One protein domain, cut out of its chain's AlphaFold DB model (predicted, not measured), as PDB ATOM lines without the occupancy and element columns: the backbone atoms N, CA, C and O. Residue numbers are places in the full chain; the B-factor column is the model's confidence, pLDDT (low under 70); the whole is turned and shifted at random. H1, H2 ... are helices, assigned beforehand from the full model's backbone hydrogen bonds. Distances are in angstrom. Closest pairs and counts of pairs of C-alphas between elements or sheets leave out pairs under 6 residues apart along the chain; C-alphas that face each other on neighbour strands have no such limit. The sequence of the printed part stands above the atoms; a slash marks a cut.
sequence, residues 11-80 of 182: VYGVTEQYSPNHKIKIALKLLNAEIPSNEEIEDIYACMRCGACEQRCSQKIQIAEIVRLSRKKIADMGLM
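Overview. This is residues 11 to 80 of the 182 residues of the protein "(Fe-S)-binding protein" of Halobacteria archaeon (UniProt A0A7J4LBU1). Three helices, H2, H3 and H5, pack crosswise into a small core, their centres at the corners of a triangle, with the longest helix, H5, running along the long axis. Two short helices lie toward the outside: H1, at the start of the printed part, touches no helix, and H4 sits near the beginning of H5, where residues 55 to 60 stick out. The printed part has 70 residues with five named helices, H1 to H5 in order along the chain, and no named strand; its class is all helix. It is compact, with a radius of gyration of the C-alphas of 11.6 A, and spans 32 by 24 by 16 A.

Along the chain. H1 covers residues 12 to 15, 5.1 A from first to last C-alpha, and begins with C-alpha 12 at (-22.203, -50.265, 44.400). H2 follows with residues 20 to 31, is 16.9 A long, and has C-alpha 20 at (-28.000, -45.553, 42.278). H3 holds residues 38 to 46 over 12.1 A. H4 holds residues 52 to 56 over 6.5 A. H5, residues 63 to 76, is 19.7 A long and ends with C-alpha 76 at (-30.936, -41.380, 20.851).

Arrangement. H5 is the hub, touching three other helices. It touches H2 at a steep tilt of 40 degrees, the same way, and the closest C-alphas, those of Ala 27 and Ser 70, are 5.7 A apart. H5 touches H3 at a steep tilt of 49 degrees, opposite ways, with the closest C-alphas, those of Ile 44 and Val 67, 6.1 A apart. H2 touches H3 with residues 23 to 26 alone, at a steep tilt of 59 degrees, opposite ways; the closest C-alphas are those of Lys 23 and Ile 44, at 6.0 A. The packing of the helices is mostly crossed, with no shallow tilt among these three pairs. H4 and H5 only just touch, only at the corner by their link, with 3 pairs of C-alphas within 8 A; H5 takes part with residues 63 to 64 alone, and the closest C-alphas, those of Glu 54 and Ile 63, are 6.4 A apart. H1 is close to but not clearly touching H2, with the closest C-alphas, those of Tyr 12 and Pro 20, at 7.8 A. H1 is apart from H3, H4 and H5. In H2, H3, H4 and H5 every O i to N i+4 pair is within hydrogen-bond range; H1 is too short for such a pair.

Size, cuts and confidence. The two C-alphas farthest apart, those of Ser 58 and Gly 78, are 34.8 A from each other. The printed part has no cut. The links H1 to H2 and H3 to H4 are tight, those from H2 to H3 and H4 to H5 are short, and no link is long. The mean pLDDT of the printed part is 96.8, and no printed residue is under 70.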
ATOM      1  N   VAL A  11     -24.004 -53.724  42.702       97.38
ATOM      2  CA  VAL A  11     -22.918 -53.093  41.935       97.38
ATOM      3  C   VAL A  11     -22.133 -52.137  42.824       97.38
ATOM      4  O   VAL A  11     -20.914 -52.254  42.935       97.38
ATOM      5  N   TYR A  12     -22.835 -51.224  43.499       97.25
ATOM      6  CA  TYR A  12     -22.203 -50.265  44.400       97.25
ATOM      7  C   TYR A  12     -21.522 -50.964  45.580       97.25
ATOM      8  O   TYR A  12     -20.394 -50.627  45.909       97.25
ATOM      9  N   GLY A  13     -22.143 -52.002  46.153       96.62
ATOM     10  CA  GLY A  13     -21.559 -52.758  47.264       96.62
ATOM     11  C   GLY A  13     -20.240 -53.474  46.941       96.62
ATOM     12  O   GLY A  13     -19.515 -53.832  47.860       96.62
ATOM     13  N   VAL A  14     -19.923 -53.686  45.658       96.38
ATOM     14  CA  VAL A  14     -18.649 -54.286  45.218       96.38
ATOM     15  C   VAL A  14     -17.662 -53.235  44.723       96.38
ATOM     16  O   VAL A  14     -16.463 -53.364  44.946       96.38
ATOM     17  N   THR A  15     -18.150 -52.229  44.001       95.25
ATOM     18  CA  THR A  15     -17.284 -51.281  43.286       95.25
ATOM     19  C   THR A  15     -17.044 -49.984  44.047       95.25
ATOM     20  O   THR A  15     -16.108 -49.269  43.708       95.25
ATOM     21  N   GLU A  16     -17.909 -49.645  45.010       94.56
ATOM     22  CA  GLU A  16     -18.031 -48.303  45.607       94.56
ATOM     23  C   GLU A  16     -18.201 -47.183  44.554       94.56
ATOM     24  O   GLU A  16     -18.060 -45.995  44.833       94.56
ATOM     25  N   GLN A  17     -18.554 -47.571  43.327       93.81
ATOM     26  CA  GLN A  17     -18.797 -46.730  42.165       93.81
ATOM     27  C   GLN A  17     -20.192 -47.037  41.614       93.81
ATOM     28  O   GLN A  17     -20.866 -47.988  42.024       93.81
ATOM     29  N   TYR A  18     -20.662 -46.218  40.677       95.69
ATOM     30  CA  TYR A  18     -21.941 -46.440  40.003       95.69
ATOM     31  C   TYR A  18     -23.159 -46.422  40.939       95.69
ATOM     32  O   TYR A  18     -24.093 -47.227  40.803       95.69
ATOM     33  N   SER A  19     -23.138 -45.502  41.910       95.69
ATOM     34  CA  SER A  19     -24.197 -45.322  42.904       95.69
ATOM     35  C   SER A  19     -25.574 -45.144  42.241       95.69
ATOM     36  O   SER A  19     -25.727 -44.320  41.335       95.69
ATOM     37  N   PRO A  20     -26.636 -45.814  42.731       96.62
ATOM     38  CA  PRO A  20     -28.000 -45.553  42.278       96.62
ATOM     39  C   PRO A  20     -28.448 -44.088  42.428       96.62
ATOM     40  O   PRO A  20     -29.236 -43.619  41.609       96.62
ATOM     41  N   ASN A  21     -27.954 -43.346  43.429       94.38
ATOM     42  CA  ASN A  21     -28.242 -41.910  43.542       94.38
ATOM     43  C   ASN A  21     -27.567 -41.111  42.428       94.38
ATOM     44  O   ASN A  21     -28.160 -40.163  41.911       94.38
ATOM     45  N   HIS A  22     -26.344 -41.486  42.045       96.00
ATOM     46  CA  HIS A  22     -25.654 -40.828  40.943       96.00
ATOM     47  C   HIS A  22     -26.409 -41.024  39.622       96.00
ATOM     48  O   HIS A  22     -26.621 -40.053  38.901       96.00
ATOM     49  N   LYS A  23     -26.974 -42.214  39.382       97.44
ATOM     50  CA  LYS A  23     -27.843 -42.479  38.218       97.44
ATOM     51  C   LYS A  23     -29.045 -41.534  38.130       97.44
ATOM     52  O   LYS A  23     -29.404 -41.114  37.034       97.44
ATOM     53  N   ILE A  24     -29.649 -41.158  39.263       96.81
ATOM     54  CA  ILE A  24     -30.737 -40.161  39.290       96.81
ATOM     55  C   ILE A  24     -30.213 -38.785  38.853       96.81
ATOM     56  O   ILE A  24     -30.865 -38.102  38.068       96.81
ATOM     57  N   LYS A  25     -29.024 -38.380  39.318       96.38
ATOM     58  CA  LYS A  25     -28.400 -37.102  38.928       96.38
ATOM     59  C   LYS A  25     -28.047 -37.074  37.440       96.38
ATOM     60  O   LYS A  25     -28.326 -36.080  36.777       96.38
ATOM     61  N   ILE A  26     -27.513 -38.172  36.907       98.25
ATOM     62  CA  ILE A  26     -27.243 -38.328  35.471       98.25
ATOM     63  C   ILE A  26     -28.552 -38.243  34.675       98.25
ATOM     64  O   ILE A  26     -28.618 -37.542  33.672       98.25
ATOM     65  N   ALA A  27     -29.628 -38.881  35.143       98.00
ATOM     66  CA  ALA A  27     -30.931 -38.778  34.491       98.00
ATOM     67  C   ALA A  27     -31.456 -37.332  34.440       98.00
ATOM     68  O   ALA A  27     -31.992 -36.915  33.416       98.00
ATOM     69  N   LEU A  28     -31.265 -36.540  35.503       97.19
ATOM     70  CA  LEU A  28     -31.627 -35.115  35.504       97.19
ATOM     71  C   LEU A  28     -30.824 -34.313  34.469       97.19
ATOM     72  O   LEU A  28     -31.409 -33.499  33.759       97.19
ATOM     73  N   LYS A  29     -29.518 -34.578  34.327       97.69
ATOM     74  CA  LYS A  29     -28.684 -33.981  33.268       97.69
ATOM     75  C   LYS A  29     -29.206 -34.324  31.872       97.69
ATOM     76  O   LYS A  29     -29.394 -33.435  31.044       97.69
ATOM     77  N   LEU A  30     -29.527 -35.598  31.633       97.94
ATOM     78  CA  LEU A  30     -30.090 -36.058  30.359       97.94
ATOM     79  C   LEU A  30     -31.432 -35.381  30.037       97.94
ATOM     80  O   LEU A  30     -31.688 -35.046  28.882       97.94
ATOM     81  N   LEU A  31     -32.280 -35.139  31.044       96.38
ATOM     82  CA  LEU A  31     -33.537 -34.398  30.869       96.38
ATOM     83  C   LEU A  31     -33.311 -32.934  30.472       96.38
ATOM     84  O   LEU A  31     -34.118 -32.381  29.727       96.38
ATOM     85  N   ASN A  32     -32.203 -32.335  30.907       96.50
ATOM     86  CA  ASN A  32     -31.783 -30.989  30.513       96.50
ATOM     87  C   ASN A  32     -31.022 -30.957  29.173       96.50
ATOM     88  O   ASN A  32     -30.459 -29.921  28.823       96.50
ATOM     89  N   ALA A  33     -31.006 -32.067  28.425       94.75
ATOM     90  CA  ALA A  33     -30.255 -32.229  27.178       94.75
ATOM     91  C   ALA A  33     -28.737 -31.997  27.324       94.75
ATOM     92  O   ALA A  33     -28.057 -31.654  26.356       94.75
ATOM     93  N   GLU A  34     -28.195 -32.204  28.526       97.69
ATOM     94  CA  GLU A  34     -26.753 -32.204  28.750       97.69
ATOM     95  C   GLU A  34     -26.138 -33.512  28.233       97.69
ATOM     96  O   GLU A  34     -26.728 -34.590  28.355       97.69
ATOM     97  N   ILE A  35     -24.937 -33.414  27.659       97.19
ATOM     98  CA  ILE A  35     -24.193 -34.572  27.154       97.19
ATOM     99  C   ILE A  35     -23.479 -35.237  28.342       97.19
ATOM    100  O   ILE A  35     -22.659 -34.570  28.982       97.19
ATOM    101  N   PRO A  36     -23.758 -36.518  28.647       97.56
ATOM    102  CA  PRO A  36     -23.083 -37.220  29.732       97.56
ATOM    103  C   PRO A  36     -21.621 -37.512  29.372       97.56
ATOM    104  O   PRO A  36     -21.275 -37.704  28.204       97.56
ATOM    105  N   SER A  37     -20.759 -37.593  30.381       98.00
ATOM    106  CA  SER A  37     -19.397 -38.101  30.208       98.00
ATOM    107  C   SER A  37     -19.394 -39.615  29.941       98.00
ATOM    108  O   SER A  37     -20.374 -40.312  30.205       98.00
ATOM    109  N   ASN A  38     -18.264 -40.153  29.470       97.56
ATOM    110  CA  ASN A  38     -18.109 -41.603  29.302       97.56
ATOM    111  C   ASN A  38     -18.294 -42.365  30.626       97.56
ATOM    112  O   ASN A  38     -18.930 -43.411  30.635       97.56
ATOM    113  N   GLU A  39     -17.808 -41.818  31.743       97.25
ATOM    114  CA  GLU A  39     -17.982 -42.410  33.078       97.25
ATOM    115  C   GLU A  39     -19.461 -42.432  33.497       97.25
ATOM    116  O   GLU A  39     -19.944 -43.412  34.055       97.25
ATOM    117  N   GLU A  40     -20.221 -41.381  33.177       98.19
ATOM    118  CA  GLU A  40     -21.662 -41.328  33.452       98.19
ATOM    119  C   GLU A  40     -22.452 -42.311  32.575       98.19
ATOM    120  O   GLU A  40     -23.432 -42.908  33.030       98.19
ATOM    121  N   ILE A  41     -22.022 -42.519  31.328       98.19
ATOM    122  CA  ILE A  41     -22.576 -43.567  30.465       98.19
ATOM    123  C   ILE A  41     -22.289 -44.937  31.086       98.19
ATOM    124  O   ILE A  41     -23.221 -45.718  31.286       98.19
ATOM    125  N   GLU A  42     -21.040 -45.224  31.449       97.44
ATOM    126  CA  GLU A  42     -20.663 -46.473  32.124       97.44
ATOM    127  C   GLU A  42     -21.486 -46.699  33.399       97.44
ATOM    128  O   GLU A  42     -21.998 -47.799  33.611       97.44
ATOM    129  N   ASP A  43     -21.740 -45.646  34.178       97.88
ATOM    130  CA  ASP A  43     -22.594 -45.684  35.364       97.88
ATOM    131  C   ASP A  43     -24.022 -46.145  35.045       97.88
ATOM    132  O   ASP A  43     -24.530 -47.113  35.629       97.88
ATOM    133  N   ILE A  44     -24.678 -45.520  34.067       98.31
ATOM    134  CA  ILE A  44     -26.025 -45.921  33.645       98.31
ATOM    135  C   ILE A  44     -26.041 -47.376  33.142       98.31
ATOM    136  O   ILE A  44     -26.953 -48.146  33.477       98.31
ATOM    137  N   TYR A  45     -25.032 -47.791  32.377       97.69
ATOM    138  CA  TYR A  45     -24.966 -49.136  31.804       97.69
ATOM    139  C   TYR A  45     -24.547 -50.218  32.810       97.69
ATOM    140  O   TYR A  45     -24.995 -51.353  32.667       97.69
ATOM    141  N   ALA A  46     -23.848 -49.882  33.897       96.88
ATOM    142  CA  ALA A  46     -23.507 -50.820  34.972       96.88
ATOM    143  C   ALA A  46     -24.733 -51.316  35.769       96.88
ATOM    144  O   ALA A  46     -24.669 -52.317  36.482       96.88
ATOM    145  N   CYS A  47     -25.874 -50.628  35.684       97.31
ATOM    146  CA  CYS A  47     -27.080 -51.016  36.407       97.31
ATOM    147  C   CYS A  47     -27.707 -52.311  35.855       97.31
ATOM    148  O   CYS A  47     -28.230 -52.343  34.745       97.31
ATOM    149  N   MET A  48     -27.809 -53.350  36.681       95.12
ATOM    150  CA  MET A  48     -28.481 -54.605  36.301       95.12
ATOM    151  C   MET A  48     -30.017 -54.526  36.309       95.12
ATOM    152  O   MET A  48     -30.678 -55.525  36.047       95.12
ATOM    153  N   ARG A  49     -30.596 -53.371  36.670       96.12
ATOM    154  CA  ARG A  49     -32.050 -53.149  36.801       96.12
ATOM    155  C   ARG A  49     -32.787 -54.222  37.629       96.12
ATOM    156  O   ARG A  49     -33.938 -54.537  37.364       96.12
ATOM    157  N   CYS A  50     -32.161 -54.735  38.692       96.38
ATOM    158  CA  CYS A  50     -32.748 -55.785  39.541       96.38
ATOM    159  C   CYS A  50     -33.920 -55.327  40.435       96.38
ATOM    160  O   CYS A  50     -34.555 -56.158  41.077       96.38
ATOM    161  N   GLY A  51     -34.171 -54.018  40.550       96.50
ATOM    162  CA  GLY A  51     -35.276 -53.465  41.347       96.50
ATOM    163  C   GLY A  51     -35.067 -53.439  42.871       96.50
ATOM    164  O   GLY A  51     -35.910 -52.904  43.585       96.50
ATOM    165  N   ALA A  52     -33.940 -53.938  43.399       97.31
ATOM    166  CA  ALA A  52     -33.684 -53.971  44.848       97.31
ATOM    167  C   ALA A  52     -33.751 -52.578  45.506       97.31
ATOM    168  O   ALA A  52     -34.324 -52.407  46.582       97.31
ATOM    169  N   CYS A  53     -33.217 -51.560  44.826       97.00
ATOM    170  CA  CYS A  53     -33.259 -50.177  45.295       97.00
ATOM    171  C   CYS A  53     -34.686 -49.617  45.400       97.00
ATOM    172  O   CYS A  53     -34.958 -48.831  46.304       97.00
ATOM    173  N   GLU A  54     -35.598 -50.037  44.524       96.69
ATOM    174  CA  GLU A  54     -36.991 -49.582  44.526       96.69
ATOM    175  C   GLU A  54     -37.759 -50.185  45.703       96.69
ATOM    176  O   GLU A  54     -38.468 -49.467  46.404       96.69
ATOM    177  N   GLN A  55     -37.536 -51.475  45.987       96.19
ATOM    178  CA  GLN A  55     -38.121 -52.162  47.147       96.19
ATOM    179  C   GLN A  55     -37.702 -51.518  48.473       96.19
ATOM    180  O   GLN A  55     -38.479 -51.453  49.425       96.19
ATOM    181  N   ARG A  56     -36.469 -51.009  48.535       95.88
ATOM    182  CA  ARG A  56     -35.927 -50.324  49.712       95.88
ATOM    183  C   ARG A  56     -36.389 -48.865  49.827       95.88
ATOM    184  O   ARG A  56     -36.297 -48.278  50.905       95.88
ATOM    185  N   CYS A  57     -36.867 -48.254  48.743       95.88
ATOM    186  CA  CYS A  57     -37.119 -46.820  48.677       95.88
ATOM    187  C   CYS A  57     -38.437 -46.420  49.360       95.88
ATOM    188  O   CYS A  57     -39.524 -46.633  48.824       95.88
ATOM    189  N   SER A  58     -38.354 -45.708  50.489       95.44
ATOM    190  CA  SER A  58     -39.539 -45.157  51.172       95.44
ATOM    191  C   SER A  58     -40.306 -44.122  50.339       95.44
ATOM    192  O   SER A  58     -41.494 -43.908  50.564       95.44
ATOM    193  N   GLN A  59     -39.635 -43.493  49.370       95.44
ATOM    194  CA  GLN A  59     -40.210 -42.489  48.469       95.44
ATOM    195  C   GLN A  59     -40.732 -43.085  47.155       95.44
ATOM    196  O   GLN A  59     -41.240 -42.344  46.320       95.44
ATOM    197  N   LYS A  60     -40.619 -44.409  46.960       95.25
ATOM    198  CA  LYS A  60     -41.086 -45.121  45.756       95.25
ATOM    199  C   LYS A  60     -40.480 -44.593  44.445       95.25
ATOM    200  O   LYS A  60     -41.149 -44.539  43.416       95.25
ATOM    201  N   ILE A  61     -39.207 -44.197  44.479       96.31
ATOM    202  CA  ILE A  61     -38.472 -43.792  43.275       96.31
ATOM    203  C   ILE A  61     -38.190 -45.038  42.431       96.31
ATOM    204  O   ILE A  61     -37.559 -45.980  42.906       96.31
ATOM    205  N   GLN A  62     -38.621 -45.011  41.169       97.00
ATOM    206  CA  GLN A  62     -38.463 -46.109  40.211       97.00
ATOM    207  C   GLN A  62     -37.119 -46.008  39.472       97.00
ATOM    208  O   GLN A  62     -37.056 -45.659  38.292       97.00
ATOM    209  N   ILE A  63     -36.015 -46.235  40.190       97.12
ATOM    210  CA  ILE A  63     -34.653 -46.080  39.650       97.12
ATOM    211  C   ILE A  63     -34.398 -47.013  38.458       97.12
ATOM    212  O   ILE A  63     -33.703 -46.621  37.520       97.12
ATOM    213  N   ALA A  64     -34.946 -48.229  38.452       96.44
ATOM    214  CA  ALA A  64     -34.766 -49.155  37.341       96.44
ATOM    215  C   ALA A  64     -35.398 -48.598  36.060       96.44
ATOM    216  O   ALA A  64     -34.797 -48.716  34.994       96.44
ATOM    217  N   GLU A  65     -36.569 -47.968  36.153       96.62
ATOM    218  CA  GLU A  65     -37.204 -47.329  34.999       96.62
ATOM    219  C   GLU A  65     -36.479 -46.048  34.576       96.62
ATOM    220  O   GLU A  65     -36.243 -45.843  33.387       96.62
ATOM    221  N   ILE A  66     -36.025 -45.237  35.537       97.75
ATOM    222  CA  ILE A  66     -35.173 -44.069  35.262       97.75
ATOM    223  C   ILE A  66     -33.945 -44.491  34.448       97.75
ATOM    224  O   ILE A  66     -33.641 -43.876  33.434       97.75
ATOM    225  N   VAL A  67     -33.272 -45.577  34.837       98.12
ATOM    226  CA  VAL A  67     -32.117 -46.112  34.102       98.12
ATOM    227  C   VAL A  67     -32.488 -46.533  32.680       98.12
ATOM    228  O   VAL A  67     -31.736 -46.225  31.759       98.12
ATOM    229  N   ARG A  68     -33.627 -47.209  32.470       97.38
ATOM    230  CA  ARG A  68     -34.081 -47.601  31.122       97.38
ATOM    231  C   ARG A  68     -34.264 -46.384  30.221       97.38
ATOM    232  O   ARG A  68     -33.770 -46.358  29.097       97.38
ATOM    233  N   LEU A  69     -34.944 -45.362  30.734       97.56
ATOM    234  CA  LEU A  69     -35.194 -44.120  30.009       97.56
ATOM    235  C   LEU A  69     -33.894 -43.344  29.755       97.56
ATOM    236  O   LEU A  69     -33.715 -42.802  28.666       97.56
ATOM    237  N   SER A  70     -32.957 -43.350  30.706       98.31
ATOM    238  CA  SER A  70     -31.616 -42.792  30.510       98.31
ATOM    239  C   SER A  70     -30.855 -43.513  29.399       98.31
ATOM    240  O   SER A  70     -30.280 -42.851  28.542       98.31
ATOM    241  N   ARG A  71     -30.892 -44.854  29.351       98.12
ATOM    242  CA  ARG A  71     -30.287 -45.633  28.253       98.12
ATOM    243  C   ARG A  71     -30.894 -45.279  26.906       98.12
ATOM    244  O   ARG A  71     -30.144 -45.084  25.960       98.12
ATOM    245  N   LYS A  72     -32.220 -45.114  26.838       97.31
ATOM    246  CA  LYS A  72     -32.891 -44.629  25.627       97.31
ATOM    247  C   LYS A  72     -32.368 -43.259  25.201       97.31
ATOM    248  O   LYS A  72     -31.989 -43.094  24.052       97.31
ATOM    249  N   LYS A  73     -32.257 -42.300  26.123       97.94
ATOM    250  CA  LYS A  73     -31.707 -40.973  25.800       97.94
ATOM    251  C   LYS A  73     -30.254 -41.019  25.337       97.94
ATOM    252  O   LYS A  73     -29.912 -40.333  24.382       97.94
ATOM    253  N   ILE A  74     -29.422 -41.847  25.961       97.94
ATOM    254  CA  ILE A  74     -28.032 -42.059  25.538       97.94
ATOM    255  C   ILE A  74     -27.983 -42.698  24.138       97.94
ATOM    256  O   ILE A  74     -27.175 -42.290  23.303       97.94
ATOM    257  N   ALA A  75     -28.865 -43.658  23.853       96.69
ATOM    258  CA  ALA A  75     -28.996 -44.280  22.539       96.69
ATOM    259  C   ALA A  75     -29.439 -43.278  21.460       96.69
ATOM    260  O   ALA A  75     -28.799 -43.216  20.413       96.69
ATOM    261  N   ASP A  76     -30.450 -42.448  21.742       95.56
ATOM    262  CA  ASP A  76     -30.936 -41.380  20.851       95.56
ATOM    263  C   ASP A  76     -29.816 -40.378  20.500       95.56
ATOM    264  O   ASP A  76     -29.773 -39.839  19.396       95.56
ATOM    265  N   MET A  77     -28.882 -40.143  21.430       95.94
ATOM    266  CA  MET A  77     -27.693 -39.303  21.226       95.94
ATOM    267  C   MET A  77     -26.571 -40.004  20.437       95.94
ATOM    268  O   MET A  77     -25.537 -39.396  20.172       95.94
ATOM    269  N   GLY A  78     -26.732 -41.280  20.078       95.81
ATOM    270  CA  GLY A  78     -25.714 -42.086  19.400       95.81
ATOM    271  C   GLY A  78     -24.600 -42.604  20.317       95.81
ATOM    272  O   GLY A  78     -23.640 -43.196  19.825       95.81
ATOM    273  N   LEU A  79     -24.736 -42.437  21.634       97.25
ATOM    274  CA  LEU A  79     -23.697 -42.685  22.643       97.25
ATOM    275  C   LEU A  79     -23.809 -44.065  23.321       97.25
ATOM    276  O   LEU A  79     -23.161 -44.321  24.334       97.25
ATOM    277  N   MET A  80     -24.637 -44.968  22.785       97.25
ATOM    278  CA  MET A  80     -24.735 -46.343  23.283       97.25
ATOM    279  C   MET A  80     -23.374 -47.064  23.185       97.25
ATOM    280  O   MET A  80     -22.746 -47.003  22.122       97.25
TER     281      MET A  80